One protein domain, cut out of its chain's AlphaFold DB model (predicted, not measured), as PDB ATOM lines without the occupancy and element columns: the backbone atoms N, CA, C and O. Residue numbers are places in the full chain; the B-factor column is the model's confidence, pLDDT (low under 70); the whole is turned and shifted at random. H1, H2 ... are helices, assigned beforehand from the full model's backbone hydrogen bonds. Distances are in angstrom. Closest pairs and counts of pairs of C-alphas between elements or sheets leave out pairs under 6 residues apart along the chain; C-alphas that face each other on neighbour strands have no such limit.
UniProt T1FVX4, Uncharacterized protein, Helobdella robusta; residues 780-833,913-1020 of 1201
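This is residues 780 to 833 and 913 to 1020 of the 1201 residues of an uncharacterized protein of Helobdella robusta (UniProt T1FVX4). This is a flat slab of helices in two layers, with H3, H4, H7 and H10 side by side in one uneven row, and H5 and H9 in the second, where residues 947 to 954 of H5 pack on residues 993 to 997 of H9. H1 crosses H3 and H5 near one end of the slab, H2 lies at that end with few contacts, H10 makes the other end, and H6 stands across H9. The printed part has 162 residues with ten named helices, H1 to H10 in order along the chain, holding 109 of them, and no named strand; the class is all helix. The whole is compact, with a radius of gyration of the C-alphas of 16.5 A, and spans 51 by 39 by 21 A.

H1, residues 780 to 791, is close to but not clearly touching H2, residues 796 to 803; the closest C-alphas, of Ile 789 and Ala 799, are 6.6 A apart. H3, residues 811 to 827, is near H2 and touches H1 at a steep tilt of 55 degrees, with the closest C-alphas, of Phe 786 and Arg 821, 6.6 A apart. H4, residues 918 to 925, touches residues 820 to 827 of H3 at a shallow tilt of 20 degrees, opposite ways; the closest C-alphas, of Ala 827 and Ala 920, are 5.1 A apart. H5, residues 939 to 956, only just touches H3, with 3 pairs of C-alphas within 8 A, the closest those of Leu 813 and Cys 942 at 7.4 A, at a shallow tilt of 9 degrees, the same way. H5 also only just touches H1, with 3 such pairs, the closest Asn 783 and Gln 948 at 6.6 A. H6 is residues 960 to 968. H7, residues 971 to 978, touches H4 at a shallow tilt of 27 degrees, the same way, with the C-alphas of Leu 922 and Leu 971 closest at 6.2 A. H8, residues 980 to 984, and H7 meet only through their link. The hub is H9, residues 991 to 1005, which touches four helices. It touches H5 with residues 993 to 997 alone, at a shallow tilt of 24 degrees, the closest C-alphas being those of Lys 954 and Ile 997 at 5.5 A. It is about perpendicular to H6, at 86 degrees, and touches it, with Gln 963 and Leu 1001 closest at 5.4 A between C-alphas. It touches H7 through Leu 972 and Leu 1001, C-alphas 6.5 A apart, and H8 through Pro 982 and His 991, C-alphas 5.4 A apart. H10, residues 1008 to 1016, touches H7, the closest C-alphas being those of Ser 973 and Glu 1010 at 6.9 A; the tilt of 36 degrees is only just steep. Among the pairs that are apart are H3 and H7, and H4 and H10. In H2 to H8 and in H10 every O i to N i+4 pair is within hydrogen-bond range; in H1 it is 6 of 8 and in H9 9 of 11.

H1 begins at C-alpha 780, (-37.947, -32.821, -19.235), and is 16.3 A from first to last C-alpha. H3 is 24.5 A long, H5, the longest helix, 26.4 A and H9 20.8 A. H5 begins at C-alpha 939, (-42.105, -36.362, -2.068), and H10 ends at C-alpha 1016, (-37.205, -65.621, -4.409).

The two C-alphas farthest apart, of Gly 794 and Pro 1020, are 52.9 A apart. Residues 834 to 912 are not printed, and C-alphas 833 and 913 are 12.0 A apart across the cut. The link from H4 to H5, residues 926 to 938, is long. The mean pLDDT of the printed part is 75.8; residues under 70 are 780 to 785, 788 to 809, 832 to 833, 934 to 938, 1008 and 1018 to 1020.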
ATOM      1  N   LEU A 780     -39.044 -33.258 -18.371       47.53
ATOM      2  CA  LEU A 780     -37.947 -32.821 -19.235       47.53
ATOM      3  C   LEU A 780     -36.840 -32.065 -18.475       47.53
ATOM      4  O   LEU A 780     -35.671 -32.114 -18.861       47.53
ATOM      5  N   ASP A 781     -37.205 -31.363 -17.403       57.91
ATOM      6  CA  ASP A 781     -36.397 -30.295 -16.817       57.91
ATOM      7  C   ASP A 781     -35.269 -30.816 -15.906       57.91
ATOM      8  O   ASP A 781     -34.133 -30.351 -15.986       57.91
ATOM      9  N   VAL A 782     -35.525 -31.876 -15.129       62.03
ATOM     10  CA  VAL A 782     -34.507 -32.524 -14.271       62.03
ATOM     11  C   VAL A 782     -33.422 -33.219 -15.106       62.03
ATOM     12  O   VAL A 782     -32.232 -33.094 -14.810       62.03
ATOM     13  N   ASN A 783     -33.804 -33.898 -16.194       64.38
ATOM     14  CA  ASN A 783     -32.849 -34.482 -17.143       64.38
ATOM     15  C   ASN A 783     -32.023 -33.399 -17.839       64.38
ATOM     16  O   ASN A 783     -30.795 -33.488 -17.911       64.38
ATOM     17  N   HIS A 784     -32.693 -32.354 -18.330       64.75
ATOM     18  CA  HIS A 784     -32.028 -31.223 -18.960       64.75
ATOM     19  C   HIS A 784     -31.039 -30.560 -17.995       64.75
ATOM     20  O   HIS A 784     -29.903 -30.317 -18.393       64.75
ATOM     21  N   PHE A 785     -31.400 -30.364 -16.723       65.44
ATOM     22  CA  PHE A 785     -30.507 -29.865 -15.678       65.44
ATOM     23  C   PHE A 785     -29.282 -30.775 -15.463       65.44
ATOM     24  O   PHE A 785     -28.150 -30.298 -15.571       65.44
ATOM     25  N   PHE A 786     -29.475 -32.086 -15.262       74.00
ATOM     26  CA  PHE A 786     -28.380 -33.048 -15.044       74.00
ATOM     27  C   PHE A 786     -27.335 -33.045 -16.176       74.00
ATOM     28  O   PHE A 786     -26.129 -33.156 -15.922       74.00
ATOM     29  N   PHE A 787     -27.758 -32.869 -17.432       70.81
ATOM     30  CA  PHE A 787     -26.836 -32.755 -18.569       70.81
ATOM     31  C   PHE A 787     -26.323 -31.317 -18.808       70.81
ATOM     32  O   PHE A 787     -25.154 -31.144 -19.163       70.81
ATOM     33  N   ARG A 788     -27.114 -30.276 -18.508       63.28
ATOM     34  CA  ARG A 788     -26.719 -28.851 -18.578       63.28
ATOM     35  C   ARG A 788     -25.561 -28.510 -17.628       63.28
ATOM     36  O   ARG A 788     -24.734 -27.675 -17.990       63.28
ATOM     37  N   ILE A 789     -25.427 -29.201 -16.487       63.44
ATOM     38  CA  ILE A 789     -24.292 -29.066 -15.541       63.44
ATOM     39  C   ILE A 789     -22.911 -29.278 -16.212       63.44
ATOM     40  O   ILE A 789     -21.904 -28.776 -15.708       63.44
ATOM     41  N   GLN A 790     -22.835 -29.982 -17.351       53.69
ATOM     42  CA  GLN A 790     -21.598 -30.123 -18.140       53.69
ATOM     43  C   GLN A 790     -21.469 -29.087 -19.273       53.69
ATOM     44  O   GLN A 790     -20.354 -28.736 -19.650       53.69
ATOM     45  N   ALA A 791     -22.584 -28.599 -19.825       41.47
ATOM     46  CA  ALA A 791     -22.593 -27.699 -20.983       41.47
ATOM     47  C   ALA A 791     -22.197 -26.249 -20.641       41.47
ATOM     48  O   ALA A 791     -21.719 -25.511 -21.504       41.47
ATOM     49  N   GLY A 792     -22.382 -25.828 -19.387       36.81
ATOM     50  CA  GLY A 792     -21.944 -24.520 -18.910       36.81
ATOM     51  C   GLY A 792     -20.427 -24.454 -18.707       36.81
ATOM     52  O   GLY A 792     -19.892 -25.076 -17.797       36.81
ATOM     53  N   GLY A 793     -19.735 -23.617 -19.489       39.25
ATOM     54  CA  GLY A 793     -18.327 -23.264 -19.241       39.25
ATOM     55  C   GLY A 793     -18.099 -22.374 -18.005       39.25
ATOM     56  O   GLY A 793     -16.955 -22.073 -17.668       39.25
ATOM     57  N   GLY A 794     -19.177 -21.937 -17.342       38.62
ATOM     58  CA  GLY A 794     -19.146 -21.216 -16.071       38.62
ATOM     59  C   GLY A 794     -18.979 -22.152 -14.868       38.62
ATOM     60  O   GLY A 794     -19.316 -23.333 -14.915       38.62
ATOM     61  N   GLY A 795     -18.443 -21.630 -13.762       46.00
ATOM     62  CA  GLY A 795     -18.279 -22.402 -12.524       46.00
ATOM     63  C   GLY A 795     -19.612 -22.782 -11.868       46.00
ATOM     64  O   GLY A 795     -20.643 -22.179 -12.159       46.00
ATOM     65  N   VAL A 796     -19.581 -23.731 -10.923       48.28
ATOM     66  CA  VAL A 796     -20.779 -24.291 -10.250       48.28
ATOM     67  C   VAL A 796     -21.710 -23.213  -9.672       48.28
ATOM     68  O   VAL A 796     -22.923 -23.352  -9.773       48.28
ATOM     69  N   ALA A 797     -21.166 -22.091  -9.185       41.84
ATOM     70  CA  ALA A 797     -21.954 -20.942  -8.728       41.84
ATOM     71  C   ALA A 797     -22.915 -20.380  -9.800       41.84
ATOM     72  O   ALA A 797     -24.017 -19.962  -9.469       41.84
ATOM     73  N   THR A 798     -22.548 -20.413 -11.088       41.88
ATOM     74  CA  THR A 798     -23.457 -20.026 -12.187       41.88
ATOM     75  C   THR A 798     -24.528 -21.076 -12.473       41.88
ATOM     76  O   THR A 798     -25.614 -20.713 -12.911       41.88
ATOM     77  N   ALA A 799     -24.276 -22.358 -12.185       45.28
ATOM     78  CA  ALA A 799     -25.299 -23.397 -12.291       45.28
ATOM     79  C   ALA A 799     -26.324 -23.277 -11.151       45.28
ATOM     80  O   ALA A 799     -27.516 -23.343 -11.416       45.28
ATOM     81  N   ALA A 800     -25.881 -23.017  -9.916       41.75
ATOM     82  CA  ALA A 800     -26.778 -22.747  -8.792       41.75
ATOM     83  C   ALA A 800     -27.588 -21.450  -9.009       41.75
ATOM     84  O   ALA A 800     -28.812 -21.480  -9.028       41.75
ATOM     85  N   ALA A 801     -26.919 -20.327  -9.297       39.19
ATOM     86  CA  ALA A 801     -27.577 -19.024  -9.442       39.19
ATOM     87  C   ALA A 801     -28.453 -18.865 -10.706       39.19
ATOM     88  O   ALA A 801     -29.184 -17.883 -10.813       39.19
ATOM     89  N   THR A 802     -28.393 -19.786 -11.679       40.03
ATOM     90  CA  THR A 802     -29.353 -19.813 -12.808       40.03
ATOM     91  C   THR A 802     -30.550 -20.730 -12.568       40.03
ATOM     92  O   THR A 802     -31.548 -20.591 -13.273       40.03
ATOM     93  N   VAL A 803     -30.495 -21.621 -11.572       45.38
ATOM     94  CA  VAL A 803     -31.631 -22.466 -11.166       45.38
ATOM     95  C   VAL A 803     -32.683 -21.629 -10.430       45.38
ATOM     96  O   VAL A 803     -33.844 -21.671 -10.832       45.38
ATOM     97  N   ASP A 804     -32.273 -20.773  -9.484       41.56
ATOM     98  CA  ASP A 804     -33.157 -19.895  -8.678       41.56
ATOM     99  C   ASP A 804     -34.125 -19.003  -9.488       41.56
ATOM    100  O   ASP A 804     -35.117 -18.518  -8.952       41.56
ATOM    101  N   MET A 805     -33.843 -18.757 -10.771       38.22
ATOM    102  CA  MET A 805     -34.626 -17.865 -11.641       38.22
ATOM    103  C   MET A 805     -35.534 -18.593 -12.647       38.22
ATOM    104  O   MET A 805     -36.283 -17.925 -13.361       38.22
ATOM    105  N   GLN A 806     -35.458 -19.926 -12.761       44.50
ATOM    106  CA  GLN A 806     -36.237 -20.692 -13.754       44.50
ATOM    107  C   GLN A 806     -36.777 -22.039 -13.247       44.50
ATOM    108  O   GLN A 806     -37.849 -22.453 -13.687       44.50
ATOM    109  N   ASN A 807     -36.088 -22.704 -12.316       51.84
ATOM    110  CA  ASN A 807     -36.393 -24.066 -11.889       51.84
ATOM    111  C   ASN A 807     -36.443 -24.104 -10.345       51.84
ATOM    112  O   ASN A 807     -35.399 -24.208  -9.708       51.84
ATOM    113  N   ASN A 808     -37.633 -24.043  -9.729       54.00
ATOM    114  CA  ASN A 808     -37.842 -23.900  -8.265       54.00
ATOM    115  C   ASN A 808     -37.454 -25.145  -7.412       54.00
ATOM    116  O   ASN A 808     -38.208 -25.561  -6.530       54.00
ATOM    117  N   LEU A 809     -36.361 -25.841  -7.737       63.06
ATOM    118  CA  LEU A 809     -36.055 -27.171  -7.209       63.06
ATOM    119  C   LEU A 809     -35.485 -27.069  -5.780       63.06
ATOM    120  O   LEU A 809     -34.489 -26.365  -5.588       63.06
ATOM    121  N   PRO A 810     -36.054 -27.777  -4.779       71.94
ATOM    122  CA  PRO A 810     -35.587 -27.716  -3.395       71.94
ATOM    123  C   PRO A 810     -34.075 -27.932  -3.256       71.94
ATOM    124  O   PRO A 810     -33.511 -28.834  -3.879       71.94
ATOM    125  N   CYS A 811     -33.431 -27.129  -2.403       74.31
ATOM    126  CA  CYS A 811     -31.972 -27.032  -2.280       74.31
ATOM    127  C   CYS A 811     -31.282 -28.408  -2.131       74.31
ATOM    128  O   CYS A 811     -30.331 -28.718  -2.852       74.31
ATOM    129  N   LEU A 812     -31.843 -29.287  -1.292       79.50
ATOM    130  CA  LEU A 812     -31.400 -30.676  -1.100       79.50
ATOM    131  C   LEU A 812     -31.396 -31.512  -2.396       79.50
ATOM    132  O   LEU A 812     -30.421 -32.204  -2.685       79.50
ATOM    133  N   LEU A 813     -32.459 -31.430  -3.206       79.88
ATOM    134  CA  LEU A 813     -32.567 -32.148  -4.484       79.88
ATOM    135  C   LEU A 813     -31.564 -31.603  -5.511       79.88
ATOM    136  O   LEU A 813     -30.952 -32.381  -6.247       79.88
ATOM    137  N   THR A 814     -31.334 -30.289  -5.515       81.19
ATOM    138  CA  THR A 814     -30.303 -29.635  -6.332       81.19
ATOM    139  C   THR A 814     -28.897 -30.122  -5.950       81.19
ATOM    140  O   THR A 814     -28.145 -30.554  -6.827       81.19
ATOM    141  N   HIS A 815     -28.557 -30.162  -4.655       85.50
ATOM    142  CA  HIS A 815     -27.288 -30.715  -4.158       85.50
ATOM    143  C   HIS A 815     -27.103 -32.191  -4.532       85.50
ATOM    144  O   HIS A 815     -26.087 -32.559  -5.125       85.50
ATOM    145  N   THR A 816     -28.107 -33.023  -4.262       87.75
ATOM    146  CA  THR A 816     -28.099 -34.454  -4.586       87.75
ATOM    147  C   THR A 816     -27.904 -34.707  -6.084       87.75
ATOM    148  O   THR A 816     -27.078 -35.539  -6.466       87.75
ATOM    149  N   THR A 817     -28.558 -33.925  -6.952       86.25
ATOM    150  CA  THR A 817     -28.379 -34.017  -8.413       86.25
ATOM    151  C   THR A 817     -26.946 -33.671  -8.840       86.25
ATOM    152  O   THR A 817     -26.370 -34.362  -9.681       86.25
ATOM    153  N   ILE A 818     -26.328 -32.645  -8.239       86.19
ATOM    154  CA  ILE A 818     -24.938 -32.243  -8.526       86.19
ATOM    155  C   ILE A 818     -23.936 -33.331  -8.097       86.19
ATOM    156  O   ILE A 818     -22.996 -33.629  -8.836       86.19
ATOM    157  N   LEU A 819     -24.137 -33.966  -6.938       91.00
ATOM    158  CA  LEU A 819     -23.238 -35.012  -6.433       91.00
ATOM    159  C   LEU A 819     -23.350 -36.319  -7.226       91.00
ATOM    160  O   LEU A 819     -22.328 -36.906  -7.589       91.00
ATOM    161  N   LEU A 820     -24.571 -36.738  -7.572       90.44
ATOM    162  CA  LEU A 820     -24.794 -37.855  -8.494       90.44
ATOM    163  C   LEU A 820     -24.178 -37.556  -9.865       90.44
ATOM    164  O   LEU A 820     -23.534 -38.426 -10.456       90.44
ATOM    165  N   ARG A 821     -24.260 -36.305 -10.336       89.06
ATOM    166  CA  ARG A 821     -23.583 -35.896 -11.569       89.06
ATOM    167  C   ARG A 821     -22.059 -36.009 -11.467       89.06
ATOM    168  O   ARG A 821     -21.431 -36.467 -12.415       89.06
ATOM    169  N   HIS A 822     -21.455 -35.667 -10.330       90.62
ATOM    170  CA  HIS A 822     -20.012 -35.842 -10.120       90.62
ATOM    171  C   HIS A 822     -19.591 -37.318 -10.021       90.62
ATOM    172  O   HIS A 822     -18.515 -37.663 -10.508       90.62
ATOM    173  N   LEU A 823     -20.435 -38.208  -9.486       92.62
ATOM    174  CA  LEU A 823     -20.218 -39.661  -9.566       92.62
ATOM    175  C   LEU A 823     -20.315 -40.190 -11.004       92.62
ATOM    176  O   LEU A 823     -19.491 -41.012 -11.395       92.62
ATOM    177  N   TYR A 824     -21.265 -39.698 -11.802       91.19
ATOM    178  CA  TYR A 824     -21.388 -40.028 -13.227       91.19
ATOM    179  C   TYR A 824     -20.169 -39.543 -14.035       91.19
ATOM    180  O   TYR A 824     -19.590 -40.304 -14.809       91.19
ATOM    181  N   ASP A 825     -19.714 -38.309 -13.801       89.62
ATOM    182  CA  ASP A 825     -18.498 -37.775 -14.425       89.62
ATOM    183  C   ASP A 825     -17.233 -38.535 -13.984       89.62
ATOM    184  O   ASP A 825     -16.321 -38.697 -14.793       89.62
ATOM    185  N   LEU A 826     -17.182 -39.061 -12.753       91.94
ATOM    186  CA  LEU A 826     -16.092 -39.927 -12.283       91.94
ATOM    187  C   LEU A 826     -16.157 -41.326 -12.912       91.94
ATOM    188  O   LEU A 826     -15.132 -41.851 -13.335       91.94
ATOM    189  N   ALA A 827     -17.347 -41.925 -13.019       91.44
ATOM    190  CA  ALA A 827     -17.556 -43.243 -13.625       91.44
ATOM    191  C   ALA A 827     -17.074 -43.315 -15.085       91.44
ATOM    192  O   ALA A 827     -16.611 -44.366 -15.533       91.44
ATOM    193  N   LEU A 828     -17.168 -42.192 -15.800       90.56
ATOM    194  CA  LEU A 828     -16.814 -42.031 -17.213       90.56
ATOM    195  C   LEU A 828     -15.486 -41.282 -17.440       90.56
ATOM    196  O   LEU A 828     -15.124 -41.030 -18.584       90.56
ATOM    197  N   ASP A 829     -14.796 -40.869 -16.370       87.06
ATOM    198  CA  ASP A 829     -13.600 -40.006 -16.404       87.06
ATOM    199  C   ASP A 829     -13.786 -38.700 -17.230       87.06
ATOM    200  O   ASP A 829     -12.879 -38.166 -17.872       87.06
ATOM    201  N   ASN A 830     -15.004 -38.150 -17.212       83.94
ATOM    202  CA  ASN A 830     -15.481 -37.116 -18.137       83.94
ATOM    203  C   ASN A 830     -15.139 -35.667 -17.728       83.94
ATOM    204  O   ASN A 830     -15.453 -34.728 -18.465       83.94
ATOM    205  N   PHE A 831     -14.467 -35.459 -16.588       77.44
ATOM    206  CA  PHE A 831     -14.207 -34.137 -15.983       77.44
ATOM    207  C   PHE A 831     -13.422 -33.129 -16.849       77.44
ATOM    208  O   PHE A 831     -13.379 -31.947 -16.504       77.44
ATOM    209  N   GLU A 832     -12.823 -33.561 -17.962       63.53
ATOM    210  CA  GLU A 832     -12.095 -32.691 -18.902       63.53
ATOM    211  C   GLU A 832     -12.748 -32.555 -20.287       63.53
ATOM    212  O   GLU A 832     -12.265 -31.784 -21.119       63.53
ATOM    213  N   SER A 833     -13.840 -33.277 -20.558       55.25
ATOM    214  CA  SER A 833     -14.448 -33.322 -21.890       55.25
ATOM    215  C   SER A 833     -15.193 -32.023 -22.221       55.25
ATOM    216  O   SER A 833     -16.353 -31.828 -21.849       55.25
ATOM    217  N   VAL A 913     -20.479 -44.221 -24.861       78.06
ATOM    218  CA  VAL A 913     -20.219 -43.765 -23.493       78.06
ATOM    219  C   VAL A 913     -19.564 -44.910 -22.724       78.06
ATOM    220  O   VAL A 913     -20.244 -45.847 -22.323       78.06
ATOM    221  N   LEU A 914     -18.244 -44.854 -22.546       86.81
ATOM    222  CA  LEU A 914     -17.455 -45.932 -21.941       86.81
ATOM    223  C   LEU A 914     -17.342 -45.779 -20.418       86.81
ATOM    224  O   LEU A 914     -16.880 -44.747 -19.934       86.81
ATOM    225  N   VAL A 915     -17.689 -46.825 -19.662       89.44
ATOM    226  CA  VAL A 915     -17.425 -46.874 -18.213       89.44
ATOM    227  C   VAL A 915     -15.945 -47.175 -17.957       89.44
ATOM    228  O   VAL A 915     -15.397 -48.157 -18.458       89.44
ATOM    229  N   ILE A 916     -15.307 -46.322 -17.150       89.69
ATOM    230  CA  ILE A 916     -13.895 -46.409 -16.743       89.69
ATOM    231  C   ILE A 916     -13.776 -46.817 -15.266       89.69
ATOM    232  O   ILE A 916     -12.929 -47.631 -14.901       89.69
ATOM    233  N   HIS A 917     -14.651 -46.279 -14.413       92.19
ATOM    234  CA  HIS A 917     -14.642 -46.491 -12.965       92.19
ATOM    235  C   HIS A 917     -15.982 -47.082 -12.490       92.19
ATOM    236  O   HIS A 917     -16.800 -46.364 -11.910       92.19
ATOM    237  N   PRO A 918     -16.232 -48.391 -12.695       91.50
ATOM    238  CA  PRO A 918     -17.531 -49.005 -12.403       91.50
ATOM    239  C   PRO A 918     -17.911 -48.946 -10.917       91.50
ATOM    240  O   PRO A 918     -19.088 -48.835 -10.587       91.50
ATOM    241  N   GLY A 919     -16.934 -48.902 -10.005       91.50
ATOM    242  CA  GLY A 919     -17.196 -48.680  -8.581       91.50
ATOM    243  C   GLY A 919     -17.918 -47.356  -8.279       91.50
ATOM    244  O   GLY A 919     -18.706 -47.304  -7.341       91.50
ATOM    245  N   ALA A 920     -17.742 -46.315  -9.104       93.12
ATOM    246  CA  ALA A 920     -18.501 -45.069  -8.974       93.12
ATOM    247  C   ALA A 920     -19.964 -45.222  -9.440       93.12
ATOM    248  O   ALA A 920     -20.841 -44.542  -8.915       93.12
ATOM    249  N   VAL A 921     -20.247 -46.151 -10.362       92.81
ATOM    250  CA  VAL A 921     -21.616 -46.522 -10.771       92.81
ATOM    251  C   VAL A 921     -22.319 -47.308  -9.658       92.81
ATOM    252  O   VAL A 921     -23.497 -47.075  -9.401       92.81
ATOM    253  N   LEU A 922     -21.592 -48.168  -8.929       92.12
ATOM    254  CA  LEU A 922     -22.104 -48.772  -7.690       92.12
ATOM    255  C   LEU A 922     -22.417 -47.681  -6.658       92.12
ATOM    256  O   LEU A 922     -23.527 -47.630  -6.141       92.12
ATOM    257  N   SER A 923     -21.485 -46.749  -6.416       92.38
ATOM    258  CA  SER A 923     -21.722 -45.617  -5.511       92.38
ATOM    259  C   SER A 923     -22.930 -44.766  -5.909       92.38
ATOM    260  O   SER A 923     -23.628 -44.285  -5.022       92.38
ATOM    261  N   PHE A 924     -23.193 -44.603  -7.209       92.81
ATOM    262  CA  PHE A 924     -24.374 -43.916  -7.735       92.81
ATOM    263  C   PHE A 924     -25.657 -44.699  -7.407       92.81
ATOM    264  O   PHE A 924     -26.578 -44.126  -6.827       92.81
ATOM    265  N   LEU A 925     -25.704 -46.011  -7.684       90.62
ATOM    266  CA  LEU A 925     -26.837 -46.878  -7.317       90.62
ATOM    267  C   LEU A 925     -27.124 -46.830  -5.806       90.62
ATOM    268  O   LEU A 925     -28.271 -46.641  -5.405       90.62
ATOM    269  N   HIS A 926     -26.077 -46.907  -4.977       89.12
ATOM    270  CA  HIS A 926     -26.152 -46.903  -3.509       89.12
ATOM    271  C   HIS A 926     -26.735 -45.611  -2.897       89.12
ATOM    272  O   HIS A 926     -26.998 -45.565  -1.689       89.12
ATOM    273  N   LEU A 927     -26.902 -44.556  -3.698       90.31
ATOM    274  CA  LEU A 927     -27.434 -43.262  -3.276       90.31
ATOM    275  C   LEU A 927     -28.876 -43.014  -3.745       90.31
ATOM    276  O   LEU A 927     -29.541 -42.176  -3.146       90.31
ATOM    277  N   ILE A 928     -29.397 -43.749  -4.739       88.56
ATOM    278  CA  ILE A 928     -30.773 -43.555  -5.241       88.56
ATOM    279  C   ILE A 928     -31.840 -43.828  -4.155       88.56
ATOM    280  O   ILE A 928     -32.737 -42.995  -4.000       88.56
ATOM    281  N   PRO A 929     -31.752 -44.898  -3.334       85.56
ATOM    282  CA  PRO A 929     -32.675 -45.094  -2.211       85.56
ATOM    283  C   PRO A 929     -32.624 -43.991  -1.145       85.56
ATOM    284  O   PRO A 929     -33.608 -43.772  -0.455       85.56
ATOM    285  N   ALA A 930     -31.502 -43.270  -1.025       86.00
ATOM    286  CA  ALA A 930     -31.315 -42.208  -0.032       86.00
ATOM    287  C   ALA A 930     -31.818 -40.824  -0.501       86.00
ATOM    288  O   ALA A 930     -31.610 -39.825   0.190       86.00
ATOM    289  N   ILE A 931     -32.472 -40.744  -1.669       86.19
ATOM    290  CA  ILE A 931     -33.167 -39.543  -2.164       86.19
ATOM    291  C   ILE A 931     -34.587 -39.502  -1.568       86.19
ATOM    292  O   ILE A 931     -35.589 -39.565  -2.280       86.19
ATOM    293  N   THR A 932     -34.668 -39.430  -0.243       76.38
ATOM    294  CA  THR A 932     -35.909 -39.350   0.537       76.38
ATOM    295  C   THR A 932     -35.809 -38.177   1.513       76.38
ATOM    296  O   THR A 932     -34.747 -37.927   2.078       76.38
ATOM    297  N   TYR A 933     -36.896 -37.421   1.699       71.62
ATOM    298  CA  TYR A 933     -36.932 -36.289   2.634       71.62
ATOM    299  C   TYR A 933     -38.313 -36.175   3.280       71.62
ATOM    300  O   TYR A 933     -39.333 -36.314   2.609       71.62
ATOM    301  N   SER A 934     -38.347 -35.854   4.573       60.31
ATOM    302  CA  SER A 934     -39.542 -35.924   5.430       60.31
ATOM    303  C   SER A 934     -40.631 -34.873   5.148       60.31
ATOM    304  O   SER A 934     -41.639 -34.849   5.848       60.31
ATOM    305  N   GLN A 935     -40.440 -33.981   4.170       65.06
ATOM    306  CA  GLN A 935     -41.395 -32.920   3.832       65.06
ATOM    307  C   GLN A 935     -42.383 -33.395   2.748       65.06
ATOM    308  O   GLN A 935     -41.953 -33.630   1.613       65.06
ATOM    309  N   PRO A 936     -43.704 -33.481   3.028       60.78
ATOM    310  CA  PRO A 936     -44.689 -34.007   2.073       60.78
ATOM    311  C   PRO A 936     -44.735 -33.260   0.732       60.78
ATOM    312  O   PRO A 936     -45.006 -33.860  -0.306       60.78
ATOM    313  N   SER A 937     -44.413 -31.962   0.735       60.69
ATOM    314  CA  SER A 937     -44.305 -31.119  -0.465       60.69
ATOM    315  C   SER A 937     -43.238 -31.591  -1.458       60.69
ATOM    316  O   SER A 937     -43.370 -31.348  -2.657       60.69
ATOM    317  N   HIS A 938     -42.178 -32.255  -0.989       68.81
ATOM    318  CA  HIS A 938     -41.032 -32.640  -1.818       68.81
ATOM    319  C   HIS A 938     -41.137 -34.075  -2.356       68.81
ATOM    320  O   HIS A 938     -40.485 -34.393  -3.350       68.81
ATOM    321  N   TYR A 939     -41.984 -34.926  -1.766       72.69
ATOM    322  CA  TYR A 939     -42.105 -36.362  -2.068       72.69
ATOM    323  C   TYR A 939     -42.240 -36.679  -3.573       72.69
ATOM    324  O   TYR A 939     -41.511 -37.523  -4.095       72.69
ATOM    325  N   LYS A 940     -43.081 -35.936  -4.315       72.44
ATOM    326  CA  LYS A 940     -43.218 -36.100  -5.779       72.44
ATOM    327  C   LYS A 940     -41.911 -35.822  -6.538       72.44
ATOM    328  O   LYS A 940     -41.549 -36.582  -7.435       72.44
ATOM    329  N   ALA A 941     -41.180 -34.771  -6.163       72.88
ATOM    330  CA  ALA A 941     -39.903 -34.418  -6.787       72.88
ATOM    331  C   ALA A 941     -38.777 -35.412  -6.430       72.88
ATOM    332  O   ALA A 941     -37.879 -35.634  -7.241       72.88
ATOM    333  N   CYS A 942     -38.863 -36.071  -5.266       78.25
ATOM    334  CA  CYS A 942     -37.955 -37.154  -4.870       78.25
ATOM    335  C   CYS A 942     -38.082 -38.352  -5.815       78.25
ATOM    336  O   CYS A 942     -37.097 -38.747  -6.438       78.25
ATOM    337  N   LYS A 943     -39.307 -38.868  -5.992       78.31
ATOM    338  CA  LYS A 943     -39.589 -39.988  -6.906       78.31
ATOM    339  C   LYS A 943     -39.208 -39.664  -8.344       78.31
ATOM    340  O   LYS A 943     -38.582 -40.480  -9.015       78.31
ATOM    341  N   GLN A 944     -39.517 -38.448  -8.795       78.06
ATOM    342  CA  GLN A 944     -39.124 -37.983 -10.120       78.06
ATOM    343  C   GLN A 944     -37.596 -37.999 -10.294       78.06
ATOM    344  O   GLN A 944     -37.107 -38.515 -11.298       78.06
ATOM    345  N   LEU A 945     -36.826 -37.503  -9.316       82.31
ATOM    346  CA  LEU A 945     -35.365 -37.559  -9.377       82.31
ATOM    347  C   LEU A 945     -34.851 -39.008  -9.345       82.31
ATOM    348  O   LEU A 945     -34.024 -39.365 -10.180       82.31
ATOM    349  N   GLN A 946     -35.372 -39.866  -8.461       85.50
ATOM    350  CA  GLN A 946     -35.016 -41.293  -8.416       85.50
ATOM    351  C   GLN A 946     -35.254 -41.991  -9.764       85.50
ATOM    352  O   GLN A 946     -34.388 -42.731 -10.228       85.50
ATOM    353  N   TYR A 947     -36.385 -41.717 -10.423       85.50
ATOM    354  CA  TYR A 947     -36.704 -42.268 -11.741       85.50
ATOM    355  C   TYR A 947     -35.692 -41.833 -12.805       85.50
ATOM    356  O   TYR A 947     -35.132 -42.682 -13.500       85.50
ATOM    357  N   GLN A 948     -35.382 -40.534 -12.889       82.88
ATOM    358  CA  GLN A 948     -34.403 -40.050 -13.868       82.88
ATOM    359  C   GLN A 948     -32.987 -40.569 -13.590       82.88
ATOM    360  O   GLN A 948     -32.267 -40.922 -14.521       82.88
ATOM    361  N   MET A 949     -32.587 -40.701 -12.324       87.50
ATOM    362  CA  MET A 949     -31.292 -41.294 -11.971       87.50
ATOM    363  C   MET A 949     -31.230 -42.793 -12.330       87.50
ATOM    364  O   MET A 949     -30.188 -43.274 -12.781       87.50
ATOM    365  N   CYS A 950     -32.349 -43.522 -12.252       87.62
ATOM    366  CA  CYS A 950     -32.457 -44.884 -12.783       87.62
ATOM    367  C   CYS A 950     -32.398 -44.939 -14.324       87.62
ATOM    368  O   CYS A 950     -31.713 -45.809 -14.862       87.62
ATOM    369  N   GLU A 951     -33.028 -44.011 -15.057       86.44
ATOM    370  CA  GLU A 951     -32.875 -43.906 -16.523       86.44
ATOM    371  C   GLU A 951     -31.430 -43.545 -16.936       86.44
ATOM    372  O   GLU A 951     -30.923 -44.055 -17.942       86.44
ATOM    373  N   VAL A 952     -30.711 -42.746 -16.136       87.12
ATOM    374  CA  VAL A 952     -29.274 -42.487 -16.329       87.12
ATOM    375  C   VAL A 952     -28.454 -43.772 -16.149       87.12
ATOM    376  O   VAL A 952     -27.661 -44.097 -17.035       87.12
ATOM    377  N   LEU A 953     -28.678 -44.569 -15.095       88.50
ATOM    378  CA  LEU A 953     -28.020 -45.883 -14.937       88.50
ATOM    379  C   LEU A 953     -28.347 -46.850 -16.091       88.50
ATOM    380  O   LEU A 953     -27.455 -47.494 -16.646       88.50
ATOM    381  N   LYS A 954     -29.615 -46.902 -16.506       88.31
ATOM    382  CA  LYS A 954     -30.112 -47.667 -17.662       88.31
ATOM    383  C   LYS A 954     -29.430 -47.259 -18.971       88.31
ATOM    384  O   LYS A 954     -29.267 -48.094 -19.860       88.31
ATOM    385  N   SER A 955     -29.001 -46.000 -19.101       87.12
ATOM    386  CA  SER A 955     -28.235 -45.532 -20.262       87.12
ATOM    387  C   SER A 955     -26.803 -46.082 -20.309       87.12
ATOM    388  O   SER A 955     -26.310 -46.368 -21.400       87.12
ATOM    389  N   LEU A 956     -26.167 -46.308 -19.150       88.69
ATOM    390  CA  LEU A 956     -24.794 -46.818 -19.063       88.69
ATOM    391  C   LEU A 956     -24.692 -48.280 -19.513       88.69
ATOM    392  O   LEU A 956     -23.771 -48.634 -20.242       88.69
ATOM    393  N   VAL A 957     -25.666 -49.123 -19.160       87.94
ATOM    394  CA  VAL A 957     -25.682 -50.558 -19.514       87.94
ATOM    395  C   VAL A 957     -26.202 -50.847 -20.934       87.94
ATOM    396  O   VAL A 957     -26.648 -51.958 -21.220       87.94
ATOM    397  N   ARG A 958     -26.175 -49.869 -21.850       86.00
ATOM    398  CA  ARG A 958     -26.649 -50.055 -23.237       86.00
ATOM    399  C   ARG A 958     -25.689 -50.860 -24.116       86.00
ATOM    400  O   ARG A 958     -26.177 -51.663 -24.908       86.00
ATOM    401  N   SER A 959     -24.372 -50.677 -23.984       85.81
ATOM    402  CA  SER A 959     -23.378 -51.443 -24.752       85.81
ATOM    403  C   SER A 959     -22.888 -52.685 -24.005       85.81
ATOM    404  O   SER A 959     -22.838 -52.711 -22.773       85.81
ATOM    405  N   GLU A 960     -22.517 -53.718 -24.764       82.62
ATOM    406  CA  GLU A 960     -22.041 -55.006 -24.242       82.62
ATOM    407  C   GLU A 960     -20.789 -54.841 -23.368       82.62
ATOM    408  O   GLU A 960     -20.713 -55.381 -22.267       82.62
ATOM    409  N   ARG A 961     -19.841 -53.997 -23.795       85.44
ATOM    410  CA  ARG A 961     -18.631 -53.676 -23.028       85.44
ATOM    411  C   ARG A 961     -18.953 -53.136 -21.631       85.44
ATOM    412  O   ARG A 961     -18.328 -53.542 -20.655       85.44
ATOM    413  N   ASN A 962     -19.925 -52.231 -21.517       90.25
ATOM    414  CA  ASN A 962     -20.334 -51.723 -20.209       90.25
ATOM    415  C   ASN A 962     -21.101 -52.784 -19.404       90.25
ATOM    416  O   ASN A 962     -20.963 -52.818 -18.185       90.25
ATOM    417  N   GLN A 963     -21.875 -53.665 -20.051       87.94
ATOM    418  CA  GLN A 963     -22.533 -54.794 -19.376       87.94
ATOM    419  C   GLN A 963     -21.494 -55.737 -18.751       87.94
ATOM    420  O   GLN A 963     -21.604 -56.034 -17.565       87.94
ATOM    421  N   GLN A 964     -20.442 -56.112 -19.490       84.69
ATOM    422  CA  GLN A 964     -19.311 -56.913 -18.995       84.69
ATOM    423  C   GLN A 964     -18.664 -56.268 -17.758       84.69
ATOM    424  O   GLN A 964     -18.685 -56.844 -16.670       84.69
ATOM    425  N   ILE A 965     -18.181 -55.027 -17.897       88.12
ATOM    426  CA  ILE A 965     -17.480 -54.288 -16.832       88.12
ATOM    427  C   ILE A 965     -18.372 -54.092 -15.589       88.12
ATOM    428  O   ILE A 965     -17.888 -54.163 -14.455       88.12
ATOM    429  N   MET A 966     -19.680 -53.865 -15.762       88.94
ATOM    430  CA  MET A 966     -20.599 -53.718 -14.629       88.94
ATOM    431  C   MET A 966     -20.992 -55.052 -13.974       88.94
ATOM    432  O   MET A 966     -21.259 -55.064 -12.769       88.94
ATOM    433  N   CYS A 967     -21.002 -56.165 -14.714       85.38
ATOM    434  CA  CYS A 967     -21.159 -57.509 -14.149       85.38
ATOM    435  C   CYS A 967     -19.944 -57.900 -13.298       85.38
ATOM    436  O   CYS A 967     -20.127 -58.300 -12.151       85.38
ATOM    437  N   GLU A 968     -18.722 -57.706 -13.801       84.94
ATOM    438  CA  GLU A 968     -17.478 -57.953 -13.049       84.94
ATOM    439  C   GLU A 968     -17.393 -57.112 -11.766       84.94
ATOM    440  O   GLU A 968     -16.953 -57.592 -10.721       84.94
ATOM    441  N   ALA A 969     -17.869 -55.864 -11.815       85.12
ATOM    442  CA  ALA A 969     -17.975 -54.996 -10.645       85.12
ATOM    443  C   ALA A 969     -19.120 -55.372  -9.679       85.12
ATOM    444  O   ALA A 969     -19.241 -54.768  -8.616       85.12
ATOM    445  N   GLY A 970     -19.973 -56.342 -10.024       86.56
ATOM    446  CA  GLY A 970     -21.051 -56.825  -9.162       86.56
ATOM    447  C   GLY A 970     -22.302 -55.942  -9.116       86.56
ATOM    448  O   GLY A 970     -23.066 -56.053  -8.154       86.56
ATOM    449  N   LEU A 971     -22.563 -55.097 -10.129       87.94
ATOM    450  CA  LEU A 971     -23.770 -54.248 -10.191       87.94
ATOM    451  C   LEU A 971     -25.062 -55.067 -10.055       87.94
ATOM    452  O   LEU A 971     -26.009 -54.618  -9.416       87.94
ATOM    453  N   LEU A 972     -25.068 -56.282 -10.608       84.56
ATOM    454  CA  LEU A 972     -26.179 -57.227 -10.524       84.56
ATOM    455  C   LEU A 972     -26.507 -57.590  -9.062       84.56
ATOM    456  O   LEU A 972     -27.639 -57.403  -8.619       84.56
ATOM    457  N   SER A 973     -25.498 -57.964  -8.271       82.31
ATOM    458  CA  SER A 973     -25.632 -58.156  -6.819       82.31
ATOM    459  C   SER A 973     -26.009 -56.874  -6.055       82.31
ATOM    460  O   SER A 973     -26.709 -56.941  -5.042       82.31
ATOM    461  N   GLY A 974     -25.593 -55.702  -6.550       81.69
ATOM    462  CA  GLY A 974     -25.951 -54.394  -5.994       81.69
ATOM    463  C   GLY A 974     -27.445 -54.086  -6.120       81.69
ATOM    464  O   GLY A 974     -28.064 -53.677  -5.138       81.69
ATOM    465  N   LEU A 975     -28.044 -54.365  -7.286       84.94
ATOM    466  CA  LEU A 975     -29.490 -54.227  -7.516       84.94
ATOM    467  C   LEU A 975     -30.291 -55.053  -6.504       84.94
ATOM    468  O   LEU A 975     -31.205 -54.529  -5.876       84.94
ATOM    469  N   PHE A 976     -29.905 -56.311  -6.277       81.56
ATOM    470  CA  PHE A 976     -30.568 -57.178  -5.296       81.56
ATOM    471  C   PHE A 976     -30.383 -56.746  -3.841       81.56
ATOM    472  O   PHE A 976     -31.213 -57.072  -3.003       81.56
ATOM    473  N   LYS A 977     -29.314 -56.014  -3.513       78.81
ATOM    474  CA  LYS A 977     -29.055 -55.578  -2.135       78.81
ATOM    475  C   LYS A 977     -29.800 -54.291  -1.745       78.81
ATOM    476  O   LYS A 977     -29.840 -53.965  -0.561       78.81
ATOM    477  N   GLN A 978     -30.299 -53.522  -2.716       76.44
ATOM    478  CA  GLN A 978     -30.756 -52.134  -2.497       76.44
ATOM    479  C   GLN A 978     -32.019 -51.733  -3.271       76.44
ATOM    480  O   GLN A 978     -32.642 -50.736  -2.920       76.44
ATOM    481  N   MET A 979     -32.382 -52.475  -4.318       80.44
ATOM    482  CA  MET A 979     -33.539 -52.215  -5.182       80.44
ATOM    483  C   MET A 979     -34.449 -53.455  -5.287       80.44
ATOM    484  O   MET A 979     -35.186 -53.606  -6.259       80.44
ATOM    485  N   ASP A 980     -34.408 -54.342  -4.290       75.19
ATOM    486  CA  ASP A 980     -35.186 -55.584  -4.195       75.19
ATOM    487  C   ASP A 980     -36.705 -55.342  -4.210       75.19
ATOM    488  O   ASP A 980     -37.419 -55.953  -5.008       75.19
ATOM    489  N   GLY A 981     -37.192 -54.402  -3.394       74.69
ATOM    490  CA  GLY A 981     -38.590 -53.964  -3.373       74.69
ATOM    491  C   GLY A 981     -39.072 -53.444  -4.735       74.69
ATOM    492  O   GLY A 981     -40.011 -54.014  -5.296       74.69
ATOM    493  N   PRO A 982     -38.408 -52.432  -5.323       78.75
ATOM    494  CA  PRO A 982     -38.714 -51.924  -6.662       78.75
ATOM    495  C   PRO A 982     -38.616 -52.962  -7.793       78.75
ATOM    496  O   PRO A 982     -39.399 -52.914  -8.742       78.75
ATOM    497  N   LEU A 983     -37.677 -53.913  -7.711       78.88
ATOM    498  CA  LEU A 983     -37.500 -54.984  -8.701       78.88
ATOM    499  C   LEU A 983     -38.521 -56.128  -8.527       78.88
ATOM    500  O   LEU A 983     -38.783 -56.872  -9.470       78.88
ATOM    501  N   TYR A 984     -39.135 -56.265  -7.348       74.88
ATOM    502  CA  TYR A 984     -40.281 -57.148  -7.120       74.88
ATOM    503  C   TYR A 984     -41.603 -56.514  -7.561       74.88
ATOM    504  O   TYR A 984     -42.365 -57.136  -8.301       74.88
ATOM    505  N   LEU A 985     -41.894 -55.308  -7.079       76.56
ATOM    506  CA  LEU A 985     -43.208 -54.687  -7.191       76.56
ATOM    507  C   LEU A 985     -43.442 -54.165  -8.616       76.56
ATOM    508  O   LEU A 985     -43.024 -53.063  -8.946       76.56
ATOM    509  N   GLU A 986     -44.165 -54.928  -9.447       72.25
ATOM    510  CA  GLU A 986     -44.453 -54.586 -10.857       72.25
ATOM    511  C   GLU A 986     -45.073 -53.188 -11.049       72.25
ATOM    512  O   GLU A 986     -44.853 -52.538 -12.068       72.25
ATOM    513  N   LYS A 987     -45.850 -52.717 -10.060       74.31
ATOM    514  CA  LYS A 987     -46.487 -51.388 -10.043       74.31
ATOM    515  C   LYS A 987     -45.567 -50.251  -9.568       74.31
ATOM    516  O   LYS A 987     -45.994 -49.102  -9.539       74.31
ATOM    517  N   HIS A 988     -44.343 -50.546  -9.135       78.69
ATOM    518  CA  HIS A 988     -43.425 -49.535  -8.622       78.69
ATOM    519  C   HIS A 988     -42.866 -48.688  -9.771       78.69
ATOM    520  O   HIS A 988     -42.414 -49.217 -10.782       78.69
ATOM    521  N   PHE A 989     -42.830 -47.367  -9.609       80.38
ATOM    522  CA  PHE A 989     -42.420 -46.429 -10.662       80.38
ATOM    523  C   PHE A 989     -41.000 -46.691 -11.214       80.38
ATOM    524  O   PHE A 989     -40.756 -46.524 -12.404       80.38
ATOM    525  N   LEU A 990     -40.073 -47.179 -10.380       84.56
ATOM    526  CA  LEU A 990     -38.723 -47.593 -10.812       84.56
ATOM    527  C   LEU A 990     -38.648 -48.982 -11.486       84.56
ATOM    528  O   LEU A 990     -37.569 -49.363 -11.937       84.56
ATOM    529  N   HIS A 991     -39.732 -49.763 -11.545       84.44
ATOM    530  CA  HIS A 991     -39.680 -51.169 -11.967       84.44
ATOM    531  C   HIS A 991     -39.161 -51.331 -13.403       84.44
ATOM    532  O   HIS A 991     -38.224 -52.088 -13.638       84.44
ATOM    533  N   ALA A 992     -39.698 -50.562 -14.357       84.25
ATOM    534  CA  ALA A 992     -39.315 -50.644 -15.769       84.25
ATOM    535  C   ALA A 992     -37.823 -50.330 -16.050       84.25
ATOM    536  O   ALA A 992     -37.174 -51.139 -16.726       84.25
ATOM    537  N   PRO A 993     -37.217 -49.226 -15.546       84.69
ATOM    538  CA  PRO A 993     -35.778 -49.011 -15.707       84.69
ATOM    539  C   PRO A 993     -34.930 -50.097 -15.033       84.69
ATOM    540  O   PRO A 993     -33.955 -50.554 -15.629       84.69
ATOM    541  N   LEU A 994     -35.299 -50.548 -13.828       86.50
ATOM    542  CA  LEU A 994     -34.544 -51.570 -13.095       86.50
ATOM    543  C   LEU A 994     -34.619 -52.947 -13.768       86.50
ATOM    544  O   LEU A 994     -33.591 -53.612 -13.891       86.50
ATOM    545  N   GLN A 995     -35.792 -53.341 -14.274       85.50
ATOM    546  CA  GLN A 995     -35.967 -54.557 -15.070       85.50
ATOM    547  C   GLN A 995     -35.093 -54.513 -16.330       85.50
ATOM    548  O   GLN A 995     -34.414 -55.492 -16.622       85.50
ATOM    549  N   TYR A 996     -35.036 -53.384 -17.049       87.44
ATOM    550  CA  TYR A 996     -34.150 -53.255 -18.214       87.44
ATOM    551  C   TYR A 996     -32.674 -53.420 -17.832       87.44
ATOM    552  O   TYR A 996     -31.941 -54.113 -18.536       87.44
ATOM    553  N   ILE A 997     -32.221 -52.806 -16.731       88.31
ATOM    554  CA  ILE A 997     -30.831 -52.947 -16.265       88.31
ATOM    555  C   ILE A 997     -30.538 -54.418 -15.937       88.31
ATOM    556  O   ILE A 997     -29.547 -54.969 -16.422       88.31
ATOM    557  N   PHE A 998     -31.426 -55.070 -15.186       86.88
ATOM    558  CA  PHE A 998     -31.338 -56.492 -14.867       86.88
ATOM    559  C   PHE A 998     -31.281 -57.365 -16.137       86.88
ATOM    560  O   PHE A 998     -30.358 -58.159 -16.289       86.88
ATOM    561  N   GLU A 999     -32.169 -57.154 -17.113       84.06
ATOM    562  CA  GLU A 999     -32.203 -57.895 -18.388       84.06
ATOM    563  C   GLU A 999     -30.995 -57.667 -19.313       84.06
ATOM    564  O   GLU A 999     -30.820 -58.402 -20.295       84.06
ATOM    565  N   ARG A1000     -30.183 -56.636 -19.059       84.38
ATOM    566  CA  ARG A1000     -28.932 -56.373 -19.792       84.38
ATOM    567  C   ARG A1000     -27.741 -57.035 -19.110       84.38
ATOM    568  O   ARG A1000     -26.984 -57.720 -19.783       84.38
ATOM    569  N   LEU A1001     -27.620 -56.904 -17.790       84.12
ATOM    570  CA  LEU A1001     -26.546 -57.535 -17.011       84.12
ATOM    571  C   LEU A1001     -26.674 -59.066 -16.991       84.12
ATOM    572  O   LEU A1001     -25.714 -59.792 -17.236       84.12
ATOM    573  N   SER A1002     -27.881 -59.575 -16.760       78.00
ATOM    574  CA  SER A1002     -28.132 -61.012 -16.637       78.00
ATOM    575  C   SER A1002     -28.001 -61.780 -17.954       78.00
ATOM    576  O   SER A1002     -27.664 -62.960 -17.942       78.00
ATOM    577  N   ALA A1003     -28.216 -61.119 -19.096       73.62
ATOM    578  CA  ALA A1003     -27.913 -61.704 -20.403       73.62
ATOM    579  C   ALA A1003     -26.395 -61.902 -20.608       73.62
ATOM    580  O   ALA A1003     -25.994 -62.817 -21.325       73.62
ATOM    581  N   GLN A1004     -25.565 -61.076 -19.955       73.06
ATOM    582  CA  GLN A1004     -24.106 -61.127 -20.041       73.06
ATOM    583  C   GLN A1004     -23.489 -62.145 -19.072       73.06
ATOM    584  O   GLN A1004     -22.647 -62.938 -19.487       73.06
ATOM    585  N   SER A1005     -23.867 -62.104 -17.787       73.12
ATOM    586  CA  SER A1005     -23.236 -62.906 -16.725       73.12
ATOM    587  C   SER A1005     -24.136 -63.056 -15.485       73.12
ATOM    588  O   SER A1005     -23.860 -62.486 -14.428       73.12
ATOM    589  N   LEU A1006     -25.216 -63.834 -15.595       75.62
ATOM    590  CA  LEU A1006     -26.077 -64.196 -14.460       75.62
ATOM    591  C   LEU A1006     -25.546 -65.421 -13.697       75.62
ATOM    592  O   LEU A1006     -25.420 -66.501 -14.280       75.62
ATOM    593  N   THR A1007     -25.307 -65.304 -12.385       72.31
ATOM    594  CA  THR A1007     -24.939 -66.467 -11.554       72.31
ATOM    595  C   THR A1007     -26.162 -67.253 -11.046       72.31
ATOM    596  O   THR A1007     -27.237 -66.678 -10.849       72.31
ATOM    597  N   PRO A1008     -26.021 -68.553 -10.703       68.88
ATOM    598  CA  PRO A1008     -27.092 -69.321 -10.055       68.88
ATOM    599  C   PRO A1008     -27.530 -68.780  -8.688       68.88
ATOM    600  O   PRO A1008     -28.638 -69.066  -8.237       68.88
ATOM    601  N   LYS A1009     -26.690 -67.998  -7.998       70.69
ATOM    602  CA  LYS A1009     -27.077 -67.336  -6.742       70.69
ATOM    603  C   LYS A1009     -28.033 -66.169  -7.009       70.69
ATOM    604  O   LYS A1009     -29.045 -66.035  -6.326       70.69
ATOM    605  N   GLU A1010     -27.740 -65.369  -8.028       74.25
ATOM    606  CA  GLU A1010     -28.555 -64.223  -8.446       74.25
ATOM    607  C   GLU A1010     -29.868 -64.658  -9.109       74.25
ATOM    608  O   GLU A1010     -30.915 -64.098  -8.791       74.25
ATOM    609  N   LEU A1011     -29.858 -65.710  -9.938       75.56
ATOM    610  CA  LEU A1011     -31.078 -66.283 -10.523       75.56
ATOM    611  C   LEU A1011     -32.025 -66.829  -9.437       75.56
ATOM    612  O   LEU A1011     -33.219 -66.516  -9.444       75.56
ATOM    613  N   ARG A1012     -31.498 -67.583  -8.456       73.38
ATOM    614  CA  ARG A1012     -32.263 -68.014  -7.270       73.38
ATOM    615  C   ARG A1012     -32.843 -66.823  -6.512       73.38
ATOM    616  O   ARG A1012     -34.018 -66.857  -6.149       73.38
ATOM    617  N   HIS A1013     -32.049 -65.778  -6.287       73.25
ATOM    618  CA  HIS A1013     -32.508 -64.590  -5.571       73.25
ATOM    619  C   HIS A1013     -33.623 -63.855  -6.339       73.25
ATOM    620  O   HIS A1013     -34.665 -63.580  -5.752       73.25
ATOM    621  N   PHE A1014     -33.483 -63.638  -7.654       77.25
ATOM    622  CA  PHE A1014     -34.514 -63.013  -8.500       77.25
ATOM    623  C   PHE A1014     -35.867 -63.731  -8.431       77.25
ATOM    624  O   PHE A1014     -36.912 -63.087  -8.313       77.25
ATOM    625  N   PHE A1015     -35.872 -65.067  -8.455       73.94
ATOM    626  CA  PHE A1015     -37.112 -65.824  -8.287       73.94
ATOM    627  C   PHE A1015     -37.666 -65.759  -6.857       73.94
ATOM    628  O   PHE A1015     -38.885 -65.716  -6.699       73.94
ATOM    629  N   ARG A1016     -36.806 -65.703  -5.828       71.81
ATOM    630  CA  ARG A1016     -37.205 -65.621  -4.409       71.81
ATOM    631  C   ARG A1016     -37.635 -64.222  -3.942       71.81
ATOM    632  O   ARG A1016     -38.317 -64.146  -2.924       71.81
ATOM    633  N   LEU A1017     -37.308 -63.144  -4.665       71.38
ATOM    634  CA  LEU A1017     -37.787 -61.778  -4.385       71.38
ATOM    635  C   LEU A1017     -39.309 -61.768  -4.138       71.38
ATOM    636  O   LEU A1017     -40.068 -62.240  -4.987       71.38
ATOM    637  N   GLY A1018     -39.775 -61.224  -3.013       61.81
ATOM    638  CA  GLY A1018     -41.207 -61.211  -2.670       61.81
ATOM    639  C   GLY A1018     -41.801 -62.564  -2.243       61.81
ATOM    640  O   GLY A1018     -43.017 -62.707  -2.203       61.81
ATOM    641  N   LEU A1019     -40.955 -63.560  -1.955       63.34
ATOM    642  CA  LEU A1019     -41.295 -64.875  -1.389       63.34
ATOM    643  C   LEU A1019     -42.330 -65.761  -2.138       63.34
ATOM    644  O   LEU A1019     -42.951 -66.603  -1.482       63.34
ATOM    645  N   PRO A1020     -42.490 -65.728  -3.484       54.81
ATOM    646  CA  PRO A1020     -43.445 -66.617  -4.165       54.81
ATOM    647  C   PRO A1020     -43.125 -68.112  -3.965       54.81
ATOM    648  O   PRO A1020     -44.023 -68.945  -3.961       54.81
TER     649      PRO A1020